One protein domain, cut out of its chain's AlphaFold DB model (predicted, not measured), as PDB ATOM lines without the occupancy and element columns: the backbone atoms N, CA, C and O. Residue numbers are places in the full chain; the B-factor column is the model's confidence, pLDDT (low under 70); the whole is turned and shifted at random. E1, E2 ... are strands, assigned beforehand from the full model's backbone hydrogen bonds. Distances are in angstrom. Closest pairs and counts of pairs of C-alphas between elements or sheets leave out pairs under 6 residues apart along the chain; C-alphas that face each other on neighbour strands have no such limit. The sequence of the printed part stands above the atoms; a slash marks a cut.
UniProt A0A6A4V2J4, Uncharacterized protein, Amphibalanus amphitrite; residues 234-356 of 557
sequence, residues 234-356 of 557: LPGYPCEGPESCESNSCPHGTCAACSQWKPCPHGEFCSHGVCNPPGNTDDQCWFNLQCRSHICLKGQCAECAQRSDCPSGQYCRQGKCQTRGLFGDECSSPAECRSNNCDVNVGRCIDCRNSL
ATOM      1  N   LEU A 234     132.699 194.049 133.571       91.81
ATOM      2  CA  LEU A 234     131.998 193.488 134.725       91.81
ATOM      3  C   LEU A 234     132.908 192.552 135.548       91.81
ATOM      4  O   LEU A 234     133.813 191.919 134.996       91.81
ATOM      5  N   PRO A 235     132.658 192.400 136.861       92.06
ATOM      6  CA  PRO A 235     133.405 191.463 137.697       92.06
ATOM      7  C   PRO A 235     133.398 190.028 137.147       92.06
ATOM      8  O   PRO A 235     132.368 189.541 136.687       92.06
ATOM      9  N   GLY A 236     134.546 189.347 137.209       90.94
ATOM     10  CA  GLY A 236     134.735 187.980 136.710       90.94
ATOM     11  C   GLY A 236     135.038 187.863 135.211       90.94
ATOM     12  O   GLY A 236     135.413 186.783 134.760       90.94
ATOM     13  N   TYR A 237     134.933 188.952 134.442       95.12
ATOM     14  CA  TYR A 237     135.278 188.959 133.018       95.12
ATOM     15  C   TYR A 237     136.757 189.306 132.784       95.12
ATOM     16  O   TYR A 237     137.356 189.998 133.616       95.12
ATOM     17  N   PRO A 238     137.359 188.843 131.669       94.69
ATOM     18  CA  PRO A 238     138.737 189.171 131.316       94.69
ATOM     19  C   PRO A 238     138.938 190.679 131.179       94.69
ATOM     20  O   PRO A 238     138.118 191.354 130.563       94.69
ATOM     21  N   CYS A 239     140.038 191.190 131.717       93.69
ATOM     22  CA  CYS A 239     140.381 192.607 131.662       93.69
ATOM     23  C   CYS A 239     141.600 192.844 130.746       93.69
ATOM     24  O   CYS A 239     142.423 191.945 130.556       93.69
ATOM     25  N   GLU A 240     141.761 194.067 130.235       91.00
ATOM     26  CA  GLU A 240     142.993 194.492 129.538       91.00
ATOM     27  C   GLU A 240     144.042 195.050 130.525       91.00
ATOM     28  O   GLU A 240     145.246 194.927 130.305       91.00
ATOM     29  N   GLY A 241     143.573 195.617 131.640       91.44
ATOM     30  CA  GLY A 241     144.361 196.232 132.709       91.44
ATOM     31  C   GLY A 241     143.478 196.570 133.919       91.44
ATOM     32  O   GLY A 241     142.248 196.483 133.814       91.44
ATOM     33  N   PRO A 242     144.044 196.930 135.086       91.69
ATOM     34  CA  PRO A 242     143.257 197.283 136.271       91.69
ATOM     35  C   PRO A 242     142.238 198.394 135.990       91.69
ATOM     36  O   PRO A 242     141.095 198.275 136.418       91.69
ATOM     37  N   GLU A 243     142.608 199.399 135.198       91.88
ATOM     38  CA  GLU A 243     141.780 200.542 134.814       91.88
ATOM     39  C   GLU A 243     140.537 200.161 134.004       91.88
ATOM     40  O   GLU A 243     139.571 200.917 133.983       91.88
ATOM     41  N   SER A 244     140.537 198.985 133.366       93.50
ATOM     42  CA  SER A 244     139.366 198.475 132.641       93.50
ATOM     43  C   SER A 244     138.250 197.975 133.557       93.50
ATOM     44  O   SER A 244     137.112 197.809 133.119       93.50
ATOM     45  N   CYS A 245     138.552 197.784 134.840       94.50
ATOM     46  CA  CYS A 245     137.615 197.343 135.859       94.50
ATOM     47  C   CYS A 245     137.143 198.535 136.688       94.50
ATOM     48  O   CYS A 245     137.942 199.373 137.092       94.50
ATOM     49  N   GLU A 246     135.865 198.568 137.060       91.62
ATOM     50  CA  GLU A 246     135.343 199.625 137.942       91.62
ATOM     51  C   GLU A 246     136.015 199.608 139.329       91.62
ATOM     52  O   GLU A 246     136.150 200.630 139.996       91.62
ATOM     53  N   SER A 247     136.483 198.435 139.764       92.44
ATOM     54  CA  SER A 247     137.291 198.280 140.974       92.44
ATOM     55  C   SER A 247     138.743 198.718 140.801       92.44
ATOM     56  O   SER A 247     139.506 198.662 141.761       92.44
ATOM     57  N   ASN A 248     139.174 199.137 139.614       93.62
ATOM     58  CA  ASN A 248     140.573 199.426 139.312       93.62
ATOM     59  C   ASN A 248     141.522 198.273 139.723       93.62
ATOM     60  O   ASN A 248     142.610 198.489 140.260       93.62
ATOM     61  N   SER A 249     141.055 197.027 139.598       94.06
ATOM     62  CA  SER A 249     141.741 195.837 140.094       94.06
ATOM     63  C   SER A 249     141.455 194.656 139.181       94.06
ATOM     64  O   SER A 249     140.303 194.269 138.975       94.06
ATOM     65  N   CYS A 250     142.527 194.072 138.652       94.69
ATOM     66  CA  CYS A 250     142.453 192.920 137.769       94.69
ATOM     67  C   CYS A 250     143.422 191.807 138.190       94.69
ATOM     68  O   CYS A 250     144.439 191.546 137.537       94.69
ATOM     69  N   PRO A 251     143.156 191.162 139.334       90.81
ATOM     70  CA  PRO A 251     143.942 190.022 139.758       90.81
ATOM     71  C   PRO A 251     143.719 188.859 138.784       90.81
ATOM     72  O   PRO A 251     142.594 188.551 138.397       90.81
ATOM     73  N   HIS A 252     144.811 188.204 138.390       91.31
ATOM     74  CA  HIS A 252     144.788 187.009 137.534       91.31
ATOM     75  C   HIS A 252     144.108 187.196 136.161       91.31
ATOM     76  O   HIS A 252     143.645 186.226 135.570       91.31
ATOM     77  N   GLY A 253     144.076 188.426 135.631       93.12
ATOM     78  CA  GLY A 253     143.540 188.718 134.297       93.12
ATOM     79  C   GLY A 253     142.013 188.828 134.226       93.12
ATOM     80  O   GLY A 253     141.478 188.967 133.130       93.12
ATOM     81  N   THR A 254     141.314 188.804 135.364       95.06
ATOM     82  CA  THR A 254     139.864 189.043 135.451       95.06
ATOM     83  C   THR A 254     139.545 190.211 136.373       95.06
ATOM     84  O   THR A 254     140.205 190.390 137.397       95.06
ATOM     85  N   CYS A 255     138.509 190.983 136.052       94.88
ATOM     86  CA  CYS A 255     138.096 192.101 136.891       94.88
ATOM     87  C   CYS A 255     137.597 191.651 138.264       94.88
ATOM     88  O   CYS A 255     136.709 190.803 138.376       94.88
ATOM     89  N   ALA A 256     138.131 192.269 139.316       94.94
ATOM     90  CA  ALA A 256     137.657 192.072 140.676       94.94
ATOM     91  C   ALA A 256     136.316 192.789 140.902       94.94
ATOM     92  O   ALA A 256     136.111 193.909 140.431       94.94
ATOM     93  N   ALA A 257     135.426 192.186 141.690       93.31
ATOM     94  CA  ALA A 257     134.204 192.829 142.169       93.31
ATOM     95  C   ALA A 257     134.494 194.016 143.096       93.31
ATOM     96  O   ALA A 257     133.735 194.984 143.113       93.31
ATOM     97  N   CYS A 258     135.607 193.953 143.829       93.62
ATOM     98  CA  CYS A 258     135.986 194.944 144.827       93.62
ATOM     99  C   CYS A 258     137.490 195.209 144.877       93.62
ATOM    100  O   CYS A 258     138.311 194.414 144.414       93.62
ATOM    101  N   SER A 259     137.852 196.333 145.485       92.94
ATOM    102  CA  SER A 259     139.226 196.717 145.806       92.94
ATOM    103  C   SER A 259     139.229 197.834 146.860       92.94
ATOM    104  O   SER A 259     138.181 198.219 147.374       92.94
ATOM    105  N   GLN A 260     140.398 198.417 147.133       86.94
ATOM    106  CA  GLN A 260     140.500 199.662 147.902       86.94
ATOM    107  C   GLN A 260     139.796 200.867 147.238       86.94
ATOM    108  O   GLN A 260     139.460 201.823 147.927       86.94
ATOM    109  N   TRP A 261     139.590 200.834 145.915       87.12
ATOM    110  CA  TRP A 261     138.969 201.906 145.127       87.12
ATOM    111  C   TRP A 261     137.463 201.706 144.938       87.12
ATOM    112  O   TRP A 261     136.726 202.679 144.807       87.12
ATOM    113  N   LYS A 262     137.003 200.450 144.970       90.62
ATOM    114  CA  LYS A 262     135.584 200.079 144.989       90.62
ATOM    115  C   LYS A 262     135.338 199.121 146.160       90.62
ATOM    116  O   LYS A 262     135.452 197.905 145.972       90.62
ATOM    117  N   PRO A 263     135.073 199.638 147.373       90.38
ATOM    118  CA  PRO A 263     134.772 198.791 148.519       90.38
ATOM    119  C   PRO A 263     133.448 198.049 148.304       90.38
ATOM    120  O   PRO A 263     132.595 198.479 147.525       90.38
ATOM    121  N   CYS A 264     133.277 196.928 148.998       91.81
ATOM    122  CA  CYS A 264     132.041 196.161 148.928       91.81
ATOM    123  C   CYS A 264     130.868 196.920 149.568       91.81
ATOM    124  O   CYS A 264     131.067 197.655 150.542       91.81
ATOM    125  N   PRO A 265     129.645 196.755 149.045       88.00
ATOM    126  CA  PRO A 265     128.457 197.336 149.651       88.00
ATOM    127  C   PRO A 265     128.088 196.607 150.962       88.00
ATOM    128  O   PRO A 265     128.573 195.519 151.253       88.00
ATOM    129  N   HIS A 266     127.217 197.212 151.773       84.38
ATOM    130  CA  HIS A 266     126.556 196.559 152.919       84.38
ATOM    131  C   HIS A 266     127.458 195.926 154.005       84.38
ATOM    132  O   HIS A 266     127.035 194.996 154.687       84.38
ATOM    133  N   GLY A 267     128.666 196.451 154.234       83.50
ATOM    134  CA  GLY A 267     129.537 195.976 155.323       83.50
ATOM    135  C   GLY A 267     130.223 194.633 155.048       83.50
ATOM    136  O   GLY A 267     130.791 194.033 155.958       83.50
ATOM    137  N   GLU A 268     130.182 194.170 153.801       92.44
ATOM    138  CA  GLU A 268     131.014 193.078 153.302       92.44
ATOM    139  C   GLU A 268     132.485 193.512 153.219       92.44
ATOM    140  O   GLU A 268     132.811 194.702 153.160       92.44
ATOM    141  N   PHE A 269     133.396 192.542 153.177       90.19
ATOM    142  CA  PHE A 269     134.821 192.811 153.017       90.19
ATOM    143  C   PHE A 269     135.348 192.245 151.702       90.19
ATOM    144  O   PHE A 269     134.880 191.227 151.189       90.19
ATOM    145  N   CYS A 270     136.359 192.917 151.155       91.56
ATOM    146  CA  CYS A 270     136.997 192.484 149.926       91.56
ATOM    147  C   CYS A 270     138.089 191.453 150.222       91.56
ATOM    148  O   CYS A 270     139.085 191.772 150.873       91.56
ATOM    149  N   SER A 271     137.922 190.230 149.718       89.56
ATOM    150  CA  SER A 271     138.924 189.163 149.800       89.56
ATOM    151  C   SER A 271     139.222 188.645 148.405       89.56
ATOM    152  O   SER A 271     138.317 188.201 147.704       89.56
ATOM    153  N   HIS A 272     140.483 188.741 147.976       88.19
ATOM    154  CA  HIS A 272     140.926 188.304 146.643       88.19
ATOM    155  C   HIS A 272     140.071 188.851 145.482       88.19
ATOM    156  O   HIS A 272     139.851 188.175 144.482       88.19
ATOM    157  N   GLY A 273     139.586 190.090 145.612       90.12
ATOM    158  CA  GLY A 273     138.756 190.736 144.597       90.12
ATOM    159  C   GLY A 273     137.288 190.304 144.587       90.12
ATOM    160  O   GLY A 273     136.561 190.703 143.684       90.12
ATOM    161  N   VAL A 274     136.833 189.533 145.578       91.62
ATOM    162  CA  VAL A 274     135.434 189.118 145.747       91.62
ATOM    163  C   VAL A 274     134.886 189.683 147.055       91.62
ATOM    164  O   VAL A 274     135.565 189.667 148.087       91.62
ATOM    165  N   CYS A 275     133.653 190.183 147.015       92.19
ATOM    166  CA  CYS A 275     132.952 190.615 148.216       92.19
ATOM    167  C   CYS A 275     132.446 189.410 148.995       92.19
ATOM    168  O   CYS A 275     131.754 188.558 148.443       92.19
ATOM    169  N   ASN A 276     132.839 189.331 150.262       92.00
ATOM    170  CA  ASN A 276     132.423 188.272 151.165       92.00
ATOM    171  C   ASN A 276     131.704 188.889 152.368       92.00
ATOM    172  O   ASN A 276     132.157 189.919 152.887       92.00
ATOM    173  N   PRO A 277     130.615 188.267 152.846       93.00
ATOM    174  CA  PRO A 277     130.011 188.674 154.102       93.00
ATOM    175  C   PRO A 277     131.012 188.463 155.246       93.00
ATOM    176  O   PRO A 277     131.803 187.518 155.199       93.00
ATOM    177  N   PRO A 278     130.998 189.321 156.277       93.69
ATOM    178  CA  PRO A 278     131.850 189.124 157.438       93.69
ATOM    179  C   PRO A 278     131.500 187.811 158.156       93.69
ATOM    180  O   PRO A 278     130.327 187.464 158.307       93.69
ATOM    181  N   GLY A 279     132.527 187.105 158.622       93.00
ATOM    182  CA  GLY A 279     132.423 185.885 159.412       93.00
ATOM    183  C   GLY A 279     131.786 186.123 160.781       93.00
ATOM    184  O   GLY A 279     131.881 187.207 161.374       93.00
ATOM    185  N   ASN A 280     131.126 185.086 161.280       94.31
ATOM    186  CA  ASN A 280     130.573 185.008 162.624       94.31
ATOM    187  C   ASN A 280     131.655 184.605 163.634       94.31
ATOM    188  O   ASN A 280     132.790 184.301 163.277       94.31
ATOM    189  N   THR A 281     131.310 184.608 164.919       93.06
ATOM    190  CA  THR A 281     132.195 184.137 165.988       93.06
ATOM    191  C   THR A 281     132.721 182.724 165.695       93.06
ATOM    192  O   THR A 281     131.963 181.858 165.271       93.06
ATOM    193  N   ASP A 282     134.007 182.503 165.962       93.94
ATOM    194  CA  ASP A 282     134.803 181.293 165.706       93.94
ATOM    195  C   ASP A 282     135.192 181.017 164.235       93.94
ATOM    196  O   ASP A 282     136.033 180.138 164.000       93.94
ATOM    197  N   ASP A 283     134.685 181.783 163.257       94.69
ATOM    198  CA  ASP A 283     135.109 181.665 161.851       94.69
ATOM    199  C   ASP A 283     136.585 182.054 161.680       94.69
ATOM    200  O   ASP A 283     137.107 182.913 162.391       94.69
ATOM    201  N   GLN A 284     137.285 181.430 160.727       94.94
ATOM    202  CA  GLN A 284     138.686 181.764 160.458       94.94
ATOM    203  C   GLN A 284     138.823 183.189 159.926       94.94
ATOM    204  O   GLN A 284     138.080 183.606 159.038       94.94
ATOM    205  N   CYS A 285     139.820 183.910 160.431       95.00
ATOM    206  CA  CYS A 285     140.119 185.258 159.981       95.00
ATOM    207  C   CYS A 285     141.622 185.541 159.931       95.00
ATOM    208  O   CYS A 285     142.413 184.981 160.689       95.00
ATOM    209  N   TRP A 286     142.007 186.481 159.069       93.94
ATOM    210  CA  TRP A 286     143.366 187.036 159.014       93.94
ATOM    211  C   TRP A 286     143.447 188.493 159.464       93.94
ATOM    212  O   TRP A 286     144.496 188.942 159.919       93.94
ATOM    213  N   PHE A 287     142.354 189.241 159.337       91.88
ATOM    214  CA  PHE A 287     142.276 190.639 159.737       91.88
ATOM    215  C   PHE A 287     140.890 190.968 160.284       91.88
ATOM    216  O   PHE A 287     139.897 190.333 159.942       91.88
ATOM    217  N   ASN A 288     140.835 191.992 161.130       93.00
ATOM    218  CA  ASN A 288     139.644 192.400 161.872       93.00
ATOM    219  C   ASN A 288     138.407 192.622 160.993       93.00
ATOM    220  O   ASN A 288     137.323 192.185 161.359       93.00
ATOM    221  N   LEU A 289     138.565 193.230 159.813       89.94
ATOM    222  CA  LEU A 289     137.446 193.520 158.907       89.94
ATOM    223  C   LEU A 289     136.729 192.255 158.394       89.94
ATOM    224  O   LEU A 289     135.588 192.357 157.961       89.94
ATOM    225  N   GLN A 290     137.360 191.077 158.470       93.25
ATOM    226  CA  GLN A 290     136.718 189.816 158.084       93.25
ATOM    227  C   GLN A 290     135.651 189.365 159.077       93.25
ATOM    228  O   GLN A 290     134.864 188.493 158.745       93.25
ATOM    229  N   CYS A 291     135.630 189.924 160.285       94.62
ATOM    230  CA  CYS A 291     134.733 189.507 161.351       94.62
ATOM    231  C   CYS A 291     133.616 190.520 161.533       94.62
ATOM    232  O   CYS A 291     133.848 191.729 161.495       94.62
ATOM    233  N   ARG A 292     132.407 190.037 161.824       92.69
ATOM    234  CA  ARG A 292     131.238 190.898 162.047       92.69
ATOM    235  C   ARG A 292     131.408 191.829 163.250       92.69
ATOM    236  O   ARG A 292     130.877 192.931 163.262       92.69
ATOM    237  N   SER A 293     132.162 191.384 164.247       92.69
ATOM    238  CA  SER A 293     132.575 192.153 165.427       92.69
ATOM    239  C   SER A 293     133.737 193.115 165.170       92.69
ATOM    240  O   SER A 293     134.123 193.862 166.063       92.69
ATOM    241  N   HIS A 294     134.347 193.052 163.985       93.19
ATOM    242  CA  HIS A 294     135.622 193.679 163.665       93.19
ATOM    243  C   HIS A 294     136.792 193.243 164.566       93.19
ATOM    244  O   HIS A 294     137.744 193.999 164.763       93.19
ATOM    245  N   ILE A 295     136.745 192.027 165.120       95.00
ATOM    246  CA  ILE A 295     137.788 191.496 166.001       95.00
ATOM    247  C   ILE A 295     138.212 190.107 165.521       95.00
ATOM    248  O   ILE A 295     137.449 189.146 165.592       95.00
ATOM    249  N   CYS A 296     139.465 190.009 165.080       95.56
ATOM    250  CA  CYS A 296     140.125 188.763 164.723       95.56
ATOM    251  C   CYS A 296     141.145 188.393 165.809       95.56
ATOM    252  O   CYS A 296     142.245 188.946 165.873       95.56
ATOM    253  N   LEU A 297     140.779 187.468 166.694       95.50
ATOM    254  CA  LEU A 297     141.589 187.058 167.834       95.50
ATOM    255  C   LEU A 297     142.169 185.663 167.590       95.50
ATOM    256  O   LEU A 297     141.444 184.682 167.487       95.50
ATOM    257  N   LYS A 298     143.503 185.562 167.533       94.25
ATOM    258  CA  LYS A 298     144.226 184.288 167.314       94.25
ATOM    259  C   LYS A 298     143.798 183.547 166.032       94.25
ATOM    260  O   LYS A 298     143.788 182.320 166.003       94.25
ATOM    261  N   GLY A 299     143.480 184.299 164.978       94.69
ATOM    262  CA  GLY A 299     143.061 183.748 163.686       94.69
ATOM    263  C   GLY A 299     141.601 183.292 163.636       94.69
ATOM    264  O   GLY A 299     141.210 182.633 162.676       94.69
ATOM    265  N   GLN A 300     140.806 183.620 164.658       96.75
ATOM    266  CA  GLN A 300     139.370 183.363 164.702       96.75
ATOM    267  C   GLN A 300     138.598 184.640 165.015       96.75
ATOM    268  O   GLN A 300     139.049 185.491 165.787       96.75
ATOM    269  N   CYS A 301     137.425 184.778 164.419       96.06
ATOM    270  CA  CYS A 301     136.525 185.868 164.718       96.06
ATOM    271  C   CYS A 301     136.028 185.753 166.155       96.06
ATOM    272  O   CYS A 301     135.601 184.696 166.610       96.06
ATOM    273  N   ALA A 302     136.104 186.855 166.885       96.56
ATOM    274  CA  ALA A 302     135.747 186.925 168.293       96.56
ATOM    275  C   ALA A 302     134.772 188.073 168.510       96.56
ATOM    276  O   ALA A 302     134.878 189.097 167.859       96.56
ATOM    277  N   GLU A 303     133.844 187.953 169.442       95.81
ATOM    278  CA  GLU A 303     132.936 189.039 169.830       95.81
ATOM    279  C   GLU A 303     133.662 190.151 170.589       95.81
ATOM    280  O   GLU A 303     133.231 191.298 170.571       95.81
ATOM    281  N   CYS A 304     134.761 189.809 171.263       95.62
ATOM    282  CA  CYS A 304     135.524 190.720 172.100       95.62
ATOM    283  C   CYS A 304     137.015 190.360 172.108       95.62
ATOM    284  O   CYS A 304     137.395 189.194 172.024       95.62
ATOM    285  N   ALA A 305     137.878 191.358 172.264       93.38
ATOM    286  CA  ALA A 305     139.298 191.197 172.575       93.38
ATOM    287  C   ALA A 305     139.599 191.610 174.024       93.38
ATOM    288  O   ALA A 305     140.483 191.051 174.675       93.38
ATOM    289  N   GLN A 306     138.846 192.578 174.539       91.25
ATOM    290  CA  GLN A 306     138.989 193.168 175.861       91.25
ATOM    291  C   GLN A 306     137.618 193.401 176.507       91.25
ATOM    292  O   GLN A 306     136.564 193.301 175.883       91.25
ATOM    293  N   ARG A 307     137.617 193.712 177.809       85.38
ATOM    294  CA  ARG A 307     136.384 193.865 178.599       85.38
ATOM    295  C   ARG A 307     135.443 194.946 178.057       85.38
ATOM    296  O   ARG A 307     134.236 194.780 178.170       85.38
ATOM    297  N   SER A 308     135.985 196.040 177.529       89.25
ATOM    298  CA  SER A 308     135.203 197.175 177.023       89.25
ATOM    299  C   SER A 308     134.445 196.876 175.734       89.25
ATOM    300  O   SER A 308     133.570 197.656 175.377       89.25
ATOM    301  N   ASP A 309     134.767 195.776 175.051       92.88
ATOM    302  CA  ASP A 309     134.088 195.394 173.812       92.88
ATOM    303  C   ASP A 309     132.728 194.743 174.104       92.88
ATOM    304  O   ASP A 309     131.847 194.712 173.251       92.88
ATOM    305  N   CYS A 310     132.538 194.242 175.331       93.94
ATOM    306  CA  CYS A 310     131.290 193.629 175.758       93.94
ATOM    307  C   CYS A 310     130.314 194.660 176.345       93.94
ATOM    308  O   CYS A 310     130.732 195.600 177.029       93.94
ATOM    309  N   PRO A 311     128.995 194.457 176.163       93.00
ATOM    310  CA  PRO A 311     127.986 195.313 176.768       93.00
ATOM    311  C   PRO A 311     128.033 195.257 178.303       93.00
ATOM    312  O   PRO A 311     128.543 194.314 178.921       93.00
ATOM    313  N   SER A 312     127.461 196.280 178.942       90.44
ATOM    314  CA  SER A 312     127.382 196.385 180.402       90.44
ATOM    315  C   SER A 312     126.829 195.110 181.045       90.44
ATOM    316  O   SER A 312     125.768 194.617 180.677       90.44
ATOM    317  N   GLY A 313     127.540 194.593 182.051       90.69
ATOM    318  CA  GLY A 313     127.168 193.357 182.752       90.69
ATOM    319  C   GLY A 313     127.779 192.078 182.171       90.69
ATOM    320  O   GLY A 313     127.558 191.008 182.737       90.69
ATOM    321  N   GLN A 314     128.584 192.181 181.113       95.38
ATOM    322  CA  GLN A 314     129.332 191.067 180.531       95.38
ATOM    323  C   GLN A 314     130.854 191.276 180.652       95.38
ATOM    324  O   GLN A 314     131.328 192.338 181.067       95.38
ATOM    325  N   TYR A 315     131.625 190.232 180.360       93.50
ATOM    326  CA  TYR A 315     133.083 190.254 180.306       93.50
ATOM    327  C   TYR A 315     133.588 189.392 179.151       93.50
ATOM    328  O   TYR A 315     132.919 188.455 178.725       93.50
ATOM    329  N   CYS A 316     134.785 189.703 178.657       94.00
ATOM    330  CA  CYS A 316     135.378 188.948 177.567       94.00
ATOM    331  C   CYS A 316     136.105 187.706 178.087       94.00
ATOM    332  O   CYS A 316     137.075 187.829 178.841       94.00
ATOM    333  N   ARG A 317     135.680 186.517 177.650       92.00
ATOM    334  CA  ARG A 317     136.364 185.252 177.928       92.00
ATOM    335  C   ARG A 317     136.572 184.490 176.633       92.00
ATOM    336  O   ARG A 317     135.615 184.135 175.961       92.00
ATOM    337  N   GLN A 318     137.837 184.224 176.304       90.62
ATOM    338  CA  GLN A 318     138.215 183.443 175.116       90.62
ATOM    339  C   GLN A 318     137.563 183.960 173.819       90.62
ATOM    340  O   GLN A 318     137.150 183.176 172.976       90.62
ATOM    341  N   GLY A 319     137.465 185.282 173.667       92.50
ATOM    342  CA  GLY A 319     136.886 185.890 172.473       92.50
ATOM    343  C   GLY A 319     135.359 185.967 172.451       92.50
ATOM    344  O   GLY A 319     134.808 186.405 171.451       92.50
ATOM    345  N   LYS A 320     134.662 185.571 173.522       94.12
ATOM    346  CA  LYS A 320     133.197 185.643 173.625       94.12
ATOM    347  C   LYS A 320     132.770 186.501 174.801       94.12
ATOM    348  O   LYS A 320     133.415 186.471 175.857       94.12
ATOM    349  N   CYS A 321     131.680 187.242 174.640       94.31
ATOM    350  CA  CYS A 321     131.119 188.004 175.741       94.31
ATOM    351  C   CYS A 321     130.258 187.093 176.621       94.31
ATOM    352  O   CYS A 321     129.271 186.510 176.184       94.31
ATOM    353  N   GLN A 322     130.654 186.945 177.883       93.94
ATOM    354  CA  GLN A 322     129.955 186.125 178.868       93.94
ATOM    355  C   GLN A 322     129.333 187.005 179.945       93.94
ATOM    356  O   GLN A 322     129.905 188.017 180.350       93.94
ATOM    357  N   THR A 323     128.156 186.623 180.434       95.19
ATOM    358  CA  THR A 323     127.524 187.298 181.570       95.19
ATOM    359  C   THR A 323     128.400 187.171 182.807       95.19
ATOM    360  O   THR A 323     128.955 186.110 183.086       95.19
ATOM    361  N   ARG A 324     128.532 188.265 183.557       94.81
ATOM    362  CA  ARG A 324     129.298 188.252 184.801       94.81
ATOM    363  C   ARG A 324     128.576 187.421 185.860       94.81
ATOM    364  O   ARG A 324     127.379 187.614 186.069       94.81
ATOM    365  N   GLY A 325     129.325 186.565 186.546       94.25
ATOM    366  CA  GLY A 325     128.847 185.721 187.630       94.25
ATOM    367  C   GLY A 325     128.286 186.528 188.798       94.25
ATOM    368  O   GLY A 325     128.757 187.626 189.127       94.25
ATOM    369  N   LEU A 326     127.246 185.983 189.410       95.19
ATOM    370  CA  LEU A 326     126.660 186.426 190.664       95.19
ATOM    371  C   LEU A 326     127.471 185.891 191.850       95.19
ATOM    372  O   LEU A 326     128.453 185.169 191.692       95.19
ATOM    373  N   PHE A 327     127.080 186.275 193.062       95.50
ATOM    374  CA  PHE A 327     127.685 185.755 194.285       95.50
ATOM    375  C   PHE A 327     127.656 184.217 194.308       95.50
ATOM    376  O   PHE A 327     126.608 183.609 194.104       95.50
ATOM    377  N   GLY A 328     128.801 183.603 194.603       94.88
ATOM    378  CA  GLY A 328     128.973 182.154 194.674       94.88
ATOM    379  C   GLY A 328     129.329 181.471 193.351       94.88
ATOM    380  O   GLY A 328     129.789 180.328 193.407       94.88
ATOM    381  N   ASP A 329     129.184 182.149 192.208       96.31
ATOM    382  CA  ASP A 329     129.555 181.601 190.898       96.31
ATOM    383  C   ASP A 329     131.071 181.418 190.778       96.31
ATOM    384  O   ASP A 329     131.851 182.126 191.418       96.31
ATOM    385  N   GLU A 330     131.500 180.463 189.955       95.75
ATOM    386  CA  GLU A 330     132.920 180.205 189.722       95.75
ATOM    387  C   GLU A 330     133.601 181.382 189.016       95.75
ATOM    388  O   GLU A 330     133.059 181.975 188.081       95.75
ATOM    389  N   CYS A 331     134.823 181.706 189.436       95.75
ATOM    390  CA  CYS A 331     135.633 182.741 188.807       95.75
ATOM    391  C   CYS A 331     137.121 182.413 188.878       95.75
ATOM    392  O   CYS A 331     137.611 181.843 189.851       95.75
ATOM    393  N   SER A 332     137.862 182.822 187.847       94.69
ATOM    394  CA  SER A 332     139.334 182.821 187.863       94.69
ATOM    395  C   SER A 332     139.918 184.224 188.038       94.69
ATOM    396  O   SER A 332     141.066 184.381 188.454       94.69
ATOM    397  N   SER A 333     139.139 185.263 187.739       93.06
ATOM    398  CA  SER A 333     139.557 186.656 187.860       93.06
ATOM    399  C   SER A 333     138.416 187.575 188.318       93.06
ATOM    400  O   SER A 333     137.239 187.263 188.135       93.06
ATOM    401  N   PRO A 334     138.724 188.754 188.892       92.81
ATOM    402  CA  PRO A 334     137.693 189.677 189.372       92.81
ATOM    403  C   PRO A 334     136.792 190.238 188.259       92.81
ATOM    404  O   PRO A 334     135.660 190.641 188.521       92.81
ATOM    405  N   ALA A 335     137.262 190.259 187.006       91.19
ATOM    406  CA  ALA A 335     136.477 190.737 185.867       91.19
ATOM    407  C   ALA A 335     135.214 189.892 185.625       91.19
ATOM    408  O   ALA A 335     134.204 190.428 185.166       91.19
ATOM    409  N   GLU A 336     135.253 188.617 186.011       94.19
ATOM    410  CA  GLU A 336     134.190 187.632 185.786       94.19
ATOM    411  C   GLU A 336     132.996 187.846 186.713       94.19
ATOM    412  O   GLU A 336     131.887 187.486 186.357       94.19
ATOM    413  N   CYS A 337     133.183 188.491 187.865       95.44
ATOM    414  CA  CYS A 337     132.145 188.651 188.885       95.44
ATOM    415  C   CYS A 337     131.455 190.004 188.788       95.44
ATOM    416  O   CYS A 337     132.127 191.023 188.654       95.44
ATOM    417  N   ARG A 338     130.131 190.073 188.950       93.81
ATOM    418  CA  ARG A 338     129.370 191.336 188.902       93.81
ATOM    419  C   ARG A 338     129.885 192.371 189.908       93.81
ATOM    420  O   ARG A 338     129.999 193.547 189.558       93.81
ATOM    421  N   SER A 339     130.274 191.916 191.096       93.56
ATOM    422  CA  SER A 339     130.891 192.699 192.177       93.56
ATOM    423  C   SER A 339     132.287 193.248 191.851       93.56
ATOM    424  O   SER A 339     132.801 194.092 192.576       93.56
ATOM    425  N   ASN A 340     132.919 192.796 190.762       93.69
ATOM    426  CA  ASN A 340     134.358 192.930 190.512       93.69
ATOM    427  C   ASN A 340     135.239 192.273 191.593       93.69
ATOM    428  O   ASN A 340     136.406 192.640 191.710       93.69
ATOM    429  N   ASN A 341     134.716 191.330 192.381       95.62
ATOM    430  CA  ASN A 341     135.473 190.644 193.423       95.62
ATOM    431  C   ASN A 341     135.400 189.125 193.218       95.62
ATOM    432  O   ASN A 341     134.334 188.521 193.292       95.62
ATOM    433  N   CYS A 342     136.564 188.519 192.988       96.00
ATOM    434  CA  CYS A 342     136.758 187.072 192.950       96.00
ATOM    435  C   CYS A 342     137.664 186.680 194.123       96.00
ATOM    436  O   CYS A 342     138.735 187.284 194.304       96.00
ATOM    437  N   ASP A 343     137.239 185.718 194.941       95.81
ATOM    438  CA  ASP A 343     138.125 185.051 195.891       95.81
ATOM    439  C   ASP A 343     138.924 183.995 195.133       95.81
ATOM    440  O   ASP A 343     138.433 182.905 194.854       95.81
ATOM    441  N   VAL A 344     140.162 184.333 194.780       90.69
ATOM    442  CA  VAL A 344     141.049 183.461 194.000       90.69
ATOM    443  C   VAL A 344     141.462 182.192 194.748       90.69
ATOM    444  O   VAL A 344     141.889 181.240 194.105       90.69
ATOM    445  N   ASN A 345     141.341 182.155 196.080       92.94
ATOM    446  CA  ASN A 345     141.684 180.962 196.857       92.94
ATOM    447  C   ASN A 345     140.570 179.913 196.778       92.94
ATOM    448  O   ASN A 345     140.848 178.717 196.774       92.94
ATOM    449  N   VAL A 346     139.316 180.370 196.722       94.12
ATOM    450  CA  VAL A 346     138.124 179.510 196.630       94.12
ATOM    451  C   VAL A 346     137.664 179.338 195.175       94.12
ATOM    452  O   VAL A 346     136.971 178.376 194.856       94.12
ATOM    453  N   GLY A 347     138.056 180.254 194.286       95.56
ATOM    454  CA  GLY A 347     137.622 180.307 192.891       95.56
ATOM    455  C   GLY A 347     136.166 180.743 192.738       95.56
ATOM    456  O   GLY A 347     135.474 180.230 191.864       95.56
ATOM    457  N   ARG A 348     135.669 181.631 193.615       97.06
ATOM    458  CA  ARG A 348     134.256 182.053 193.633       97.06
ATOM    459  C   ARG A 348     134.055 183.557 193.735       97.06
ATOM    460  O   ARG A 348     134.825 184.271 194.379       97.06
ATOM    461  N   CYS A 349     132.987 184.027 193.105       97.31
ATOM    462  CA  CYS A 349     132.548 185.404 193.164       97.31
ATOM    463  C   CYS A 349     132.023 185.739 194.558       97.31
ATOM    464  O   CYS A 349     131.188 185.030 195.115       97.31
ATOM    465  N   ILE A 350     132.505 186.849 195.101       97.31
ATOM    466  CA  ILE A 350     132.125 187.373 196.416       97.31
ATOM    467  C   ILE A 350     131.637 188.806 196.255       97.31
ATOM    468  O   ILE A 350     131.979 189.454 195.269       97.31
ATOM    469  N   ASP A 351     130.880 189.345 197.203       96.38
ATOM    470  CA  ASP A 351     130.431 190.736 197.102       96.38
ATOM    471  C   ASP A 351     131.522 191.700 197.568       96.38
ATOM    472  O   ASP A 351     131.754 192.733 196.938       96.38
ATOM    473  N   CYS A 352     132.238 191.343 198.635       96.25
ATOM    474  CA  CYS A 352     133.167 192.231 199.323       96.25
ATOM    475  C   CYS A 352     134.314 191.472 199.993       96.25
ATOM    476  O   CYS A 352     134.200 190.302 200.329       96.25
ATOM    477  N   ARG A 353     135.423 192.169 200.232       94.75
ATOM    478  CA  ARG A 353     136.567 191.734 201.054       94.75
ATOM    479  C   ARG A 353     136.666 192.513 202.363       94.75
ATOM    480  O   ARG A 353     137.344 192.101 203.297       94.75
ATOM    481  N   ASN A 354     136.053 193.690 202.402       93.56
ATOM    482  CA  ASN A 354     135.920 194.536 203.577       93.56
ATOM    483  C   ASN A 354     134.678 195.425 203.422       93.56
ATOM    484  O   ASN A 354     134.152 195.586 202.320       93.56
ATOM    485  N   SER A 355     134.218 196.018 204.524       93.88
ATOM    486  CA  SER A 355     132.981 196.808 204.537       93.88
ATOM    487  C   SER A 355     133.045 198.102 203.713       93.88
ATOM    488  O   SER A 355     131.998 198.672 203.442       93.88
ATOM    489  N   LEU A 356     134.227 198.554 203.261       91.94
ATOM    490  CA  LEU A 356     134.346 199.736 202.391       91.94
ATOM    491  C   LEU A 356     133.872 199.464 200.956       91.94
ATOM    492  O   LEU A 356     133.639 200.402 200.201       91.94
TER     493      LEU A 356
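Overview. This is residues 234 to 356 of the 557 residues of an uncharacterized protein of Amphibalanus amphitrite (UniProt A0A6A4V2J4). With little regular structure, this is a long rod of looped chain: residues 234 to 268 make one end, then come the hairpin E1 and E2, loops 277 to 313 in the middle, the hairpin E3 and E4, and residues 324 to 356 at the other end. The 123 printed residues hold no named helix and four strands, 14 residues, in two antiparallel sheets, E1 - E2 and E3 - E4; the class is all strand. The whole is extended, radius of gyration of the C-alphas 22.3 A, spanning 75 by 20 by 15 A.

Along the chain. E1 is residues 269 to 271, from C-alpha 269 at (134.821, 192.811, 153.017); E2 is 274 to 276. E3 is 314 to 317, 9.5 A; E4 is 320 to 323, 9.9 A, ending at C-alpha 323 (127.524, 187.298, 181.570).

Arrangement. In the hairpin E1 and E2, N 269 and O 276 are within hydrogen-bond range, 2.9 A. In the hairpin E3 and E4, N 315 and O 322 are 2.8 A apart. E2 and E3 are apart.

Size, cuts and confidence. C-alphas 240 and 355, the farthest two, are 75.7 A apart. The link E2 to E3 is long. The printed part has no cut; no printed residue is under 70 in pLDDT.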